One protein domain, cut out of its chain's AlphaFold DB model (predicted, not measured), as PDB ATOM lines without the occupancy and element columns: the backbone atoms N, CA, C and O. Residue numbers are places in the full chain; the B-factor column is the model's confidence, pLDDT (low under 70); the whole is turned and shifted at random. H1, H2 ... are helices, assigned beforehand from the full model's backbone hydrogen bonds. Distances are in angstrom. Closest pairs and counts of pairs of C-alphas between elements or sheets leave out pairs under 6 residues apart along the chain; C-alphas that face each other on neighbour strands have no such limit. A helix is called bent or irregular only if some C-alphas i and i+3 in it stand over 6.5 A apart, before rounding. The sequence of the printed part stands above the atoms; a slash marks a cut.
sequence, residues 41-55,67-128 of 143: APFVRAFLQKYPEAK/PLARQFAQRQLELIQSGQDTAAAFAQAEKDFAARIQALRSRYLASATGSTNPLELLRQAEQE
ATOM      1  N   ALA A  41     -23.269  -3.952 -50.536       95.06
ATOM      2  CA  ALA A  41     -24.014  -5.122 -51.003       95.06
ATOM      3  C   ALA A  41     -23.949  -6.357 -50.074       95.06
ATOM      4  O   ALA A  41     -25.004  -6.959 -49.845       95.06
ATOM      5  N   PRO A  42     -22.787  -6.774 -49.523       95.19
ATOM      6  CA  PRO A  42     -22.738  -7.915 -48.606       95.19
ATOM      7  C   PRO A  42     -23.486  -7.650 -47.292       95.19
ATOM      8  O   PRO A  42     -24.181  -8.538 -46.800       95.19
ATOM      9  N   PHE A  43     -23.420  -6.428 -46.764       95.88
ATOM     10  CA  PHE A  43     -24.074  -6.049 -45.508       95.88
ATOM     11  C   PHE A  43     -25.594  -5.980 -45.654       95.88
ATOM     12  O   PHE A  43     -26.321  -6.499 -44.810       95.88
ATOM     13  N   VAL A  44     -26.086  -5.445 -46.777       96.25
ATOM     14  CA  VAL A  44     -27.518  -5.478 -47.110       96.25
ATOM     15  C   VAL A  44     -28.016  -6.923 -47.198       96.25
ATOM     16  O   VAL A  44     -29.080  -7.242 -46.671       96.25
ATOM     17  N   ARG A  45     -27.248  -7.828 -47.820       96.00
ATOM     18  CA  ARG A  45     -27.612  -9.253 -47.888       96.00
ATOM     19  C   ARG A  45     -27.670  -9.896 -46.504       96.00
ATOM     20  O   ARG A  45     -28.641 -10.592 -46.228       96.00
ATOM     21  N   ALA A  46     -26.685  -9.639 -45.645       95.44
ATOM     22  CA  ALA A  46     -26.670 -10.143 -44.271       95.44
ATOM     23  C   ALA A  46     -27.866  -9.617 -43.456       95.44
ATOM     24  O   ALA A  46     -28.540 -10.383 -42.768       95.44
ATOM     25  N   PHE A  47     -28.200  -8.333 -43.602       96.06
ATOM     26  CA  PHE A  47     -29.377  -7.738 -42.972       96.06
ATOM     27  C   PHE A  47     -30.677  -8.408 -43.438       96.06
ATOM     28  O   PHE A  47     -31.484  -8.820 -42.611       96.06
ATOM     29  N   LEU A  48     -30.867  -8.593 -44.749       95.56
ATOM     30  CA  LEU A  48     -32.070  -9.230 -45.308       95.56
ATOM     31  C   LEU A  48     -32.171 -10.735 -45.016       95.56
ATOM     32  O   LEU A  48     -33.251 -11.311 -45.158       95.56
ATOM     33  N   GLN A  49     -31.060 -11.388 -44.663       95.88
ATOM     34  CA  GLN A  49     -31.068 -12.756 -44.141       95.88
ATOM     35  C   GLN A  49     -31.583 -12.793 -42.700       95.88
ATOM     36  O   GLN A  49     -32.348 -13.691 -42.362       95.88
ATOM     37  N   LYS A  50     -31.197 -11.813 -41.872       95.25
ATOM     38  CA  LYS A  50     -31.644 -11.712 -40.476       95.25
ATOM     39  C   LYS A  50     -33.087 -11.204 -40.348       95.25
ATOM     40  O   LYS A  50     -33.825 -11.717 -39.516       95.25
ATOM     41  N   TYR A  51     -33.480 -10.240 -41.181       94.31
ATOM     42  CA  TYR A  51     -34.808  -9.615 -41.193       94.31
ATOM     43  C   TYR A  51     -35.460  -9.772 -42.575       94.31
ATOM     44  O   TYR A  51     -35.441  -8.840 -43.391       94.31
ATOM     45  N   PRO A  52     -36.008 -10.957 -42.898       92.06
ATOM     46  CA  PRO A  52     -36.661 -11.195 -44.184       92.06
ATOM     47  C   PRO A  52     -37.868 -10.276 -44.427       92.06
ATOM     48  O   PRO A  52     -38.163  -9.969 -45.583       92.06
ATOM     49  N   GLU A  53     -38.521  -9.793 -43.368       90.50
ATOM     50  CA  GLU A  53     -39.640  -8.848 -43.421       90.50
ATOM     51  C   GLU A  53     -39.294  -7.556 -44.178       90.50
ATOM     52  O   GLU A  53     -40.133  -7.020 -44.903       90.50
ATOM     53  N   ALA A  54     -38.039  -7.097 -44.111       92.06
ATOM     54  CA  ALA A  54     -37.591  -5.878 -44.781       92.06
ATOM     55  C   ALA A  54     -37.631  -5.975 -46.317       92.06
ATOM     56  O   ALA A  54     -37.630  -4.954 -46.996       92.06
ATOM     57  N   LYS A  55     -37.734  -7.184 -46.889       90.56
ATOM     58  CA  LYS A  55     -37.936  -7.368 -48.339       90.56
ATOM     59  C   LYS A  55     -39.297  -6.860 -48.819       90.56
ATOM     60  O   LYS A  55     -39.438  -6.557 -49.997       90.56
ATOM     61  N   PRO A  67     -33.840   2.768 -48.687       93.69
ATOM     62  CA  PRO A  67     -34.523   1.739 -47.895       93.69
ATOM     63  C   PRO A  67     -33.827   1.462 -46.559       93.69
ATOM     64  O   PRO A  67     -32.608   1.650 -46.450       93.69
ATOM     65  N   LEU A  68     -34.562   0.935 -45.572       94.31
ATOM     66  CA  LEU A  68     -34.035   0.688 -44.225       94.31
ATOM     67  C   LEU A  68     -32.772  -0.181 -44.250       94.31
ATOM     68  O   LEU A  68     -31.782   0.142 -43.597       94.31
ATOM     69  N   ALA A  69     -32.770  -1.237 -45.068       95.38
ATOM     70  CA  ALA A  69     -31.626  -2.135 -45.212       95.38
ATOM     71  C   ALA A  69     -30.354  -1.411 -45.688       95.38
ATOM     72  O   ALA A  69     -29.247  -1.740 -45.264       95.38
ATOM     73  N   ARG A  70     -30.498  -0.402 -46.558       94.81
ATOM     74  CA  ARG A  70     -29.364   0.382 -47.063       94.81
ATOM     75  C   ARG A  70     -28.887   1.401 -46.033       94.81
ATOM     76  O   ARG A  70     -27.681   1.550 -45.879       94.81
ATOM     77  N   GLN A  71     -29.803   2.036 -45.296       95.38
ATOM     78  CA  GLN A  71     -29.450   2.907 -44.165       95.38
ATOM     79  C   GLN A  71     -28.668   2.133 -43.095       95.38
ATOM     80  O   GLN A  71     -27.638   2.599 -42.618       95.38
ATOM     81  N   PHE A  72     -29.120   0.919 -42.773       96.75
ATOM     82  CA  PHE A  72     -28.442   0.029 -41.834       96.75
ATOM     83  C   PHE A  72     -27.027  -0.328 -42.308       96.75
ATOM     84  O   PHE A  72     -26.065  -0.194 -41.557       96.75
ATOM     85  N   ALA A  73     -26.886  -0.745 -43.571       96.88
ATOM     86  CA  ALA A  73     -25.590  -1.104 -44.140       96.88
ATOM     87  C   ALA A  73     -24.618   0.088 -44.193       96.88
ATOM     88  O   ALA A  73     -23.433  -0.083 -43.919       96.88
ATOM     89  N   GLN A  74     -25.109   1.293 -44.501       96.00
ATOM     90  CA  GLN A  74     -24.310   2.521 -44.452       96.00
ATOM     91  C   GLN A  74     -23.815   2.802 -43.033       96.00
ATOM     92  O   GLN A  74     -22.620   3.000 -42.836       96.00
ATOM     93  N   ARG A  75     -24.702   2.711 -42.035       96.56
ATOM     94  CA  ARG A  75     -24.322   2.888 -40.632       96.56
ATOM     95  C   ARG A  75     -23.275   1.869 -40.184       96.56
ATOM     96  O   ARG A  75     -22.309   2.224 -39.517       96.56
ATOM     97  N   GLN A  76     -23.441   0.605 -40.567       96.75
ATOM     98  CA  GLN A  76     -22.463  -0.436 -40.266       96.75
ATOM     99  C   GLN A  76     -21.102  -0.138 -40.915       96.75
ATOM    100  O   GLN A  76     -20.070  -0.300 -40.268       96.75
ATOM    101  N   LEU A  77     -21.089   0.328 -42.168       96.25
ATOM    102  CA  LEU A  77     -19.862   0.720 -42.865       96.25
ATOM    103  C   LEU A  77     -19.155   1.899 -42.189       96.25
ATOM    104  O   LEU A  77     -17.939   1.849 -42.044       96.25
ATOM    105  N   GLU A  78     -19.888   2.920 -41.745       96.12
ATOM    106  CA  GLU A  78     -19.322   4.045 -40.985       96.12
ATOM    107  C   GLU A  78     -18.618   3.567 -39.707       96.12
ATOM    108  O   GLU A  78     -17.498   3.980 -39.405       96.12
ATOM    109  N   LEU A  79     -19.250   2.648 -38.972       96.69
ATOM    110  CA  LEU A  79     -18.683   2.078 -37.750       96.69
ATOM    111  C   LEU A  79     -17.422   1.252 -38.040       96.69
ATOM    112  O   LEU A  79     -16.420   1.401 -37.339       96.69
ATOM    113  N   ILE A  80     -17.426   0.454 -39.109       96.38
ATOM    114  CA  ILE A  80     -16.236  -0.284 -39.560       96.38
ATOM    115  C   ILE A  80     -15.114   0.686 -39.959       96.38
ATOM    116  O   ILE A  80     -13.963   0.487 -39.576       96.38
ATOM    117  N   GLN A  81     -15.434   1.770 -40.670       95.62
ATOM    118  CA  GLN A  81     -14.459   2.797 -41.059       95.62
ATOM    119  C   GLN A  81     -13.859   3.524 -39.849       95.62
ATOM    120  O   GLN A  81     -12.691   3.900 -39.887       95.62
ATOM    121  N   SER A  82     -14.617   3.667 -38.757       95.12
ATOM    122  CA  SER A  82     -14.101   4.189 -37.482       95.12
ATOM    123  C   SER A  82     -13.226   3.203 -36.691       95.12
ATOM    124  O   SER A  82     -12.741   3.549 -35.616       95.12
ATOM    125  N   GLY A  83     -13.000   1.990 -37.210       94.88
ATOM    126  CA  GLY A  83     -12.129   0.980 -36.608       94.88
ATOM    127  C   GLY A  83     -12.846  -0.068 -35.755       94.88
ATOM    128  O   GLY A  83     -12.179  -0.823 -35.049       94.88
ATOM    129  N   GLN A  84     -14.181  -0.140 -35.792       94.25
ATOM    130  CA  GLN A  84     -14.909  -1.208 -35.105       94.25
ATOM    131  C   GLN A  84     -14.837  -2.527 -35.877       94.25
ATOM    132  O   GLN A  84     -14.839  -2.552 -37.108       94.25
ATOM    133  N   ASP A  85     -14.846  -3.638 -35.140       95.94
ATOM    134  CA  ASP A  85     -15.018  -4.954 -35.744       95.94
ATOM    135  C   ASP A  85     -16.400  -5.079 -36.404       95.94
ATOM    136  O   ASP A  85     -17.394  -4.509 -35.951       95.94
ATOM    137  N   THR A  86     -16.471  -5.868 -37.469       93.38
ATOM    138  CA  THR A  86     -17.670  -6.099 -38.281       93.38
ATOM    139  C   THR A  86     -18.873  -6.572 -37.465       93.38
ATOM    140  O   THR A  86     -19.992  -6.098 -37.697       93.38
ATOM    141  N   ALA A  87     -18.657  -7.464 -36.490       94.12
ATOM    142  CA  ALA A  87     -19.706  -7.985 -35.618       94.12
ATOM    143  C   ALA A  87     -20.172  -6.937 -34.596       94.12
ATOM    144  O   ALA A  87     -21.375  -6.767 -34.382       94.12
ATOM    145  N   ALA A  88     -19.232  -6.190 -34.009       95.38
ATOM    146  CA  ALA A  88     -19.538  -5.098 -33.088       95.38
ATOM    147  C   ALA A  88     -20.303  -3.964 -33.792       95.38
ATOM    148  O   ALA A  88     -21.323  -3.496 -33.282       95.38
ATOM    149  N   ALA A  89     -19.875  -3.598 -35.003       96.31
ATOM    150  CA  ALA A  89     -20.535  -2.614 -35.852       96.31
ATOM    151  C   ALA A  89     -21.967  -3.034 -36.208       96.31
ATOM    152  O   ALA A  89     -22.880  -2.210 -36.172       96.31
ATOM    153  N   PHE A  90     -22.187  -4.321 -36.505       95.69
ATOM    154  CA  PHE A  90     -23.530  -4.851 -36.753       95.69
ATOM    155  C   PHE A  90     -24.426  -4.708 -35.516       95.69
ATOM    156  O   PHE A  90     -25.540  -4.201 -35.615       95.69
ATOM    157  N   ALA A  91     -23.936  -5.127 -34.345       95.81
ATOM    158  CA  ALA A  91     -24.695  -5.065 -33.099       95.81
ATOM    159  C   ALA A  91     -25.017  -3.621 -32.684       95.81
ATOM    160  O   ALA A  91     -26.092  -3.348 -32.149       95.81
ATOM    161  N   GLN A  92     -24.105  -2.682 -32.936       96.06
ATOM    162  CA  GLN A  92     -24.345  -1.271 -32.667       96.06
ATOM    163  C   GLN A  92     -25.359  -0.672 -33.651       96.06
ATOM    164  O   GLN A  92     -26.296  -0.006 -33.215       96.06
ATOM    165  N   ALA A  93     -25.247  -0.971 -34.948       95.88
ATOM    166  CA  ALA A  93     -26.250  -0.566 -35.932       95.88
ATOM    167  C   ALA A  93     -27.638  -1.155 -35.605       95.88
ATOM    168  O   ALA A  93     -28.656  -0.488 -35.765       95.88
ATOM    169  N   GLU A  94     -27.703  -2.380 -35.078       95.56
ATOM    170  CA  GLU A  94     -28.959  -2.993 -34.628       95.56
ATOM    171  C   GLU A  94     -29.601  -2.225 -33.474       95.56
ATOM    172  O   GLU A  94     -30.813  -2.026 -33.488       95.56
ATOM    173  N   LYS A  95     -28.806  -1.725 -32.522       96.12
ATOM    174  CA  LYS A  95     -29.309  -0.858 -31.447       96.12
ATOM    175  C   LYS A  95     -29.832   0.469 -31.994       96.12
ATOM    176  O   LYS A  95     -30.935   0.869 -31.631       96.12
ATOM    177  N   ASP A  96     -29.083   1.103 -32.894       95.06
ATOM    178  CA  ASP A  96     -29.449   2.391 -33.496       95.06
ATOM    179  C   ASP A  96     -30.780   2.294 -34.281       95.06
ATOM    180  O   ASP A  96     -31.577   3.233 -34.299       95.06
ATOM    181  N   PHE A  97     -31.056   1.139 -34.900       95.19
ATOM    182  CA  PHE A  97     -32.236   0.908 -35.743       95.19
ATOM    183  C   PHE A  97     -33.325   0.027 -35.108       95.19
ATOM    184  O   PHE A  97     -34.335  -0.249 -35.762       95.19
ATOM    185  N   ALA A  98     -33.184  -0.371 -33.839       93.69
ATOM    186  CA  ALA A  98     -34.073  -1.329 -33.174       93.69
ATOM    187  C   ALA A  98     -35.557  -0.940 -33.268       93.69
ATOM    188  O   ALA A  98     -36.391  -1.763 -33.644       93.69
ATOM    189  N   ALA A  99     -35.884   0.329 -33.011       92.81
ATOM    190  CA  ALA A  99     -37.259   0.828 -33.076       92.81
ATOM    191  C   ALA A  99     -37.863   0.709 -34.488       92.81
ATOM    192  O   ALA A  99     -39.025   0.337 -34.648       92.81
ATOM    193  N   ARG A 100     -37.067   0.976 -35.532       91.88
ATOM    194  CA  ARG A 100     -37.518   0.881 -36.929       91.88
ATOM    195  C   ARG A 100     -37.689  -0.569 -37.366       91.88
ATOM    196  O   ARG A 100     -38.663  -0.880 -38.042       91.88
ATOM    197  N   ILE A 101     -36.787  -1.454 -36.940       92.69
ATOM    198  CA  ILE A 101     -36.891  -2.899 -37.188       92.69
ATOM    199  C   ILE A 101     -38.148  -3.461 -36.511       92.69
ATOM    200  O   ILE A 101     -38.910  -4.193 -37.137       92.69
ATOM    201  N   GLN A 102     -38.416  -3.073 -35.260       91.06
ATOM    202  CA  GLN A 102     -39.630  -3.478 -34.545       91.06
ATOM    203  C   GLN A 102     -40.906  -2.981 -35.235       91.06
ATOM    204  O   GLN A 102     -41.839  -3.763 -35.412       91.06
ATOM    205  N   ALA A 103     -40.935  -1.720 -35.677       89.19
ATOM    206  CA  ALA A 103     -42.063  -1.164 -36.427       89.19
ATOM    207  C   ALA A 103     -42.282  -1.874 -37.774       89.19
ATOM    208  O   ALA A 103     -43.415  -2.085 -38.207       89.19
ATOM    209  N   LEU A 104     -41.200  -2.275 -38.443       89.00
ATOM    210  CA  LEU A 104     -41.281  -3.029 -39.687       89.00
ATOM    211  C   LEU A 104     -41.853  -4.427 -39.436       89.00
ATOM    212  O   LEU A 104     -42.754  -4.867 -40.150       89.00
ATOM    213  N   ARG A 105     -41.391  -5.094 -38.375       88.06
ATOM    214  CA  ARG A 105     -41.886  -6.411 -37.972       88.06
ATOM    215  C   ARG A 105     -43.361  -6.379 -37.574       88.06
ATOM    216  O   ARG A 105     -44.106  -7.261 -37.991       88.06
ATOM    217  N   SER A 106     -43.804  -5.374 -36.817       85.62
ATOM    218  CA  SER A 106     -45.219  -5.238 -36.445       85.62
ATOM    219  C   SER A 106     -46.102  -5.001 -37.670       85.62
ATOM    220  O   SER A 106     -47.138  -5.648 -37.807       85.62
ATOM    221  N   ARG A 107     -45.661  -4.157 -38.611       84.00
ATOM    222  CA  ARG A 107     -46.365  -3.929 -39.879       84.00
ATOM    223  C   ARG A 107     -46.446  -5.197 -40.729       84.00
ATOM    224  O   ARG A 107     -47.500  -5.479 -41.291       84.00
ATOM    225  N   TYR A 108     -45.353  -5.953 -40.816       83.81
ATOM    226  CA  TYR A 108     -45.317  -7.211 -41.556       83.81
ATOM    227  C   TYR A 108     -46.282  -8.240 -40.955       83.81
ATOM    228  O   TYR A 108     -47.088  -8.821 -41.681       83.81
ATOM    229  N   LEU A 109     -46.274  -8.406 -39.630       80.81
ATOM    230  CA  LEU A 109     -47.209  -9.291 -38.935       80.81
ATOM    231  C   LEU A 109     -48.663  -8.862 -39.156       80.81
ATOM    232  O   LEU A 109     -49.474  -9.700 -39.533       80.81
ATOM    233  N   ALA A 110     -48.962  -7.567 -39.026       73.38
ATOM    234  CA  ALA A 110     -50.296  -7.029 -39.293       73.38
ATOM    235  C   ALA A 110     -50.754  -7.283 -40.740       73.38
ATOM    236  O   ALA A 110     -51.917  -7.598 -40.976       73.38
ATOM    237  N   SER A 111     -49.845  -7.198 -41.720       71.81
ATOM    238  CA  SER A 111     -50.179  -7.536 -43.110       71.81
ATOM    239  C   SER A 111     -50.397  -9.035 -43.339       71.81
ATOM    240  O   SER A 111     -51.205  -9.407 -44.184       71.81
ATOM    241  N   ALA A 112     -49.703  -9.894 -42.588       69.94
ATOM    242  CA  ALA A 112     -49.776 -11.345 -42.734       69.94
ATOM    243  C   ALA A 112     -51.029 -11.952 -42.081       69.94
ATOM    244  O   ALA A 112     -51.525 -12.972 -42.550       69.94
ATOM    245  N   THR A 113     -51.558 -11.332 -41.021       65.62
ATOM    246  CA  THR A 113     -52.757 -11.803 -40.305       65.62
ATOM    247  C   THR A 113     -54.071 -11.351 -40.936       65.62
ATOM    248  O   THR A 113     -55.132 -11.740 -40.458       65.62
ATOM    249  N   GLY A 114     -54.036 -10.531 -41.994       56.91
ATOM    250  CA  GLY A 114     -55.241 -10.028 -42.666       56.91
ATOM    251  C   GLY A 114     -56.111  -9.104 -41.803       56.91
ATOM    252  O   GLY A 114     -57.157  -8.659 -42.265       56.91
ATOM    253  N   SER A 115     -55.683  -8.792 -40.574       51.91
ATOM    254  CA  SER A 115     -56.352  -7.847 -39.687       51.91
ATOM    255  C   SER A 115     -56.027  -6.431 -40.149       51.91
ATOM    256  O   SER A 115     -54.914  -5.924 -39.982       51.91
ATOM    257  N   THR A 116     -57.021  -5.838 -40.789       53.59
ATOM    258  CA  THR A 116     -57.190  -4.423 -41.085       53.59
ATOM    259  C   THR A 116     -56.557  -3.522 -40.026       53.59
ATOM    260  O   THR A 116     -56.875  -3.614 -38.856       53.59
ATOM    261  N   ASN A 117     -55.654  -2.648 -40.482       59.03
ATOM    262  CA  ASN A 117     -55.099  -1.461 -39.825       59.03
ATOM    263  C   ASN A 117     -54.677  -1.559 -38.334       59.03
ATOM    264  O   ASN A 117     -55.499  -1.804 -37.462       59.03
ATOM    265  N   PRO A 118     -53.447  -1.145 -37.963       62.47
ATOM    266  CA  PRO A 118     -53.042  -1.034 -36.550       62.47
ATOM    267  C   PRO A 118     -53.972  -0.137 -35.699       62.47
ATOM    268  O   PRO A 118     -54.012  -0.269 -34.481       62.47
ATOM    269  N   LEU A 119     -54.749   0.742 -36.342       59.94
ATOM    270  CA  LEU A 119     -55.809   1.535 -35.717       59.94
ATOM    271  C   LEU A 119     -57.002   0.703 -35.220       59.94
ATOM    272  O   LEU A 119     -57.601   1.085 -34.222       59.94
ATOM    273  N   GLU A 120     -57.362  -0.409 -35.868       67.25
ATOM    274  CA  GLU A 120     -58.460  -1.259 -35.386       67.25
ATOM    275  C   GLU A 120     -58.066  -2.031 -34.130       67.25
ATOM    276  O   GLU A 120     -58.866  -2.124 -33.208       67.25
ATOM    277  N   LEU A 121     -56.815  -2.492 -34.048       71.12
ATOM    278  CA  LEU A 121     -56.267  -3.118 -32.841       71.12
ATOM    279  C   LEU A 121     -56.274  -2.157 -31.643       71.12
ATOM    280  O   LEU A 121     -56.663  -2.543 -30.545       71.12
ATOM    281  N   LEU A 122     -55.882  -0.897 -31.858       75.69
ATOM    282  CA  LEU A 122     -55.944   0.135 -30.817       75.69
ATOM    283  C   LEU A 122     -57.385   0.453 -30.417       75.69
ATOM    284  O   LEU A 122     -57.690   0.512 -29.230       75.69
ATOM    285  N   ARG A 123     -58.280   0.590 -31.399       77.56
ATOM    286  CA  ARG A 123     -59.698   0.839 -31.145       77.56
ATOM    287  C   ARG A 123     -60.343  -0.311 -30.369       77.56
ATOM    288  O   ARG A 123     -61.135  -0.051 -29.476       77.56
ATOM    289  N   GLN A 124     -59.999  -1.560 -30.679       83.50
ATOM    290  CA  GLN A 124     -60.510  -2.728 -29.965       83.50
ATOM    291  C   GLN A 124     -60.042  -2.745 -28.503       83.50
ATOM    292  O   GLN A 124     -60.860  -2.952 -27.612       83.50
ATOM    293  N   ALA A 125     -58.768  -2.437 -28.247       85.12
ATOM    294  CA  ALA A 125     -58.241  -2.339 -26.885       85.12
ATOM    295  C   ALA A 125     -58.894  -1.203 -26.072       85.12
ATOM    296  O   ALA A 125     -59.183  -1.375 -24.889       85.12
ATOM    297  N   GLU A 126     -59.160  -0.049 -26.694       88.75
ATOM    298  CA  GLU A 126     -59.913   1.040 -26.053       88.75
ATOM    299  C   GLU A 126     -61.355   0.625 -25.736       88.75
ATOM    300  O   GLU A 126     -61.868   0.947 -24.666       88.75
ATOM    301  N   GLN A 127     -61.997  -0.116 -26.640       88.31
ATOM    302  CA  GLN A 127     -63.364  -0.601 -26.465       88.31
ATOM    303  C   GLN A 127     -63.467  -1.562 -25.270       88.31
ATOM    304  O   GLN A 127     -64.313  -1.369 -24.402       88.31
ATOM    305  N   GLU A 128     -62.541  -2.518 -25.163       91.50
ATOM    306  CA  GLU A 128     -62.473  -3.464 -24.039       91.50
ATOM    307  C   GLU A 128     -62.236  -2.753 -22.694       91.50
ATOM    308  O   GLU A 128     -62.831  -3.117 -21.678       91.50
TER     309      GLU A 128
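Overview. This is residues 41 to 55 and 67 to 128 of the 143 residues of an uncharacterized protein of Edaphochlamys debaryana (UniProt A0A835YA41). A long helix, H4, is sharply bent into two arms; H1 and H3 gather with its first arm, H4a, in a small cluster at one end, and the short H2 packs on the second arm, H4b. Beyond H4b the last helix, H5, turns off at the other end, and its residues 122 to 128 stick out free. The printed part has 77 residues with five named helices, H1 to H5 in chain order, and no named strand; the class is all helix. It is loose, with a radius of gyration of the C-alphas of 15.9 A, and its outline is a rod spanning 52 by 21 by 16 A.

Along the chain. H4 covers residues 86 to 112 and by its hydrogen bonds was assigned as one helix, but it is bent: C-alphas 96 and 99 are 8.0 A apart. Its arm H4a, residues 86 to 96, is 15.3 A long from first to last C-alpha, and its arm H4b, residues 99 to 112, is 20.0 A long. H3, residues 68 to 81, is 19.9 A long and has C-alpha 68 at (-34.035, 0.688, -44.225). H1, residues 41 to 50, is 14.6 A long and begins with C-alpha 41 at (-24.014, -5.122, -51.003). H2 is residues 52 to 55. H5, residues 118 to 128, is 15.9 A long and ends with C-alpha 128 at (-62.473, -3.464, -24.039).

Arrangement. The lines of H4a and H4b stand at 76 degrees, about perpendicular. H3 touches H4a, opposite ways at a steep tilt of 51 degrees; their closest C-alphas, those of Gln 76 and Ala 89, are 5.3 A apart. H1 touches H3, opposite ways at a steep tilt of 60 degrees, with the closest C-alphas those of Phe 43 and Ala 73, 5.4 A apart. H1 and H4a are near each other. H2 touches H4b at its residues 104 to 108 alone, and the closest C-alphas, those of Glu 53 and Tyr 108, are 6.2 A apart. H4b and H5 are close but not clearly touching, about perpendicular at 82 degrees; the closest C-alphas, those of Ala 110 and Pro 118, are 7.1 A apart. H3 and H4b are only just apart, 8.1 A at the closest. In H1, H3, H4a, H4b and H5 every O i to N i+4 pair is within hydrogen-bond range; H2 is too short for such a pair.

Size, cuts and confidence. The two C-alphas farthest apart, those of Gly 83 and Gln 127, are 52.3 A apart. Residues 56 to 66 are not printed, and C-alphas 55 and 67 are 9.7 A apart across this cut. The links H1 to H2, H3 to H4 and H4 to H5 are tight. Residues 111 to 116 stand free. Mean pLDDT of the printed part is 88.2, and residues 112 to 120 are under 70.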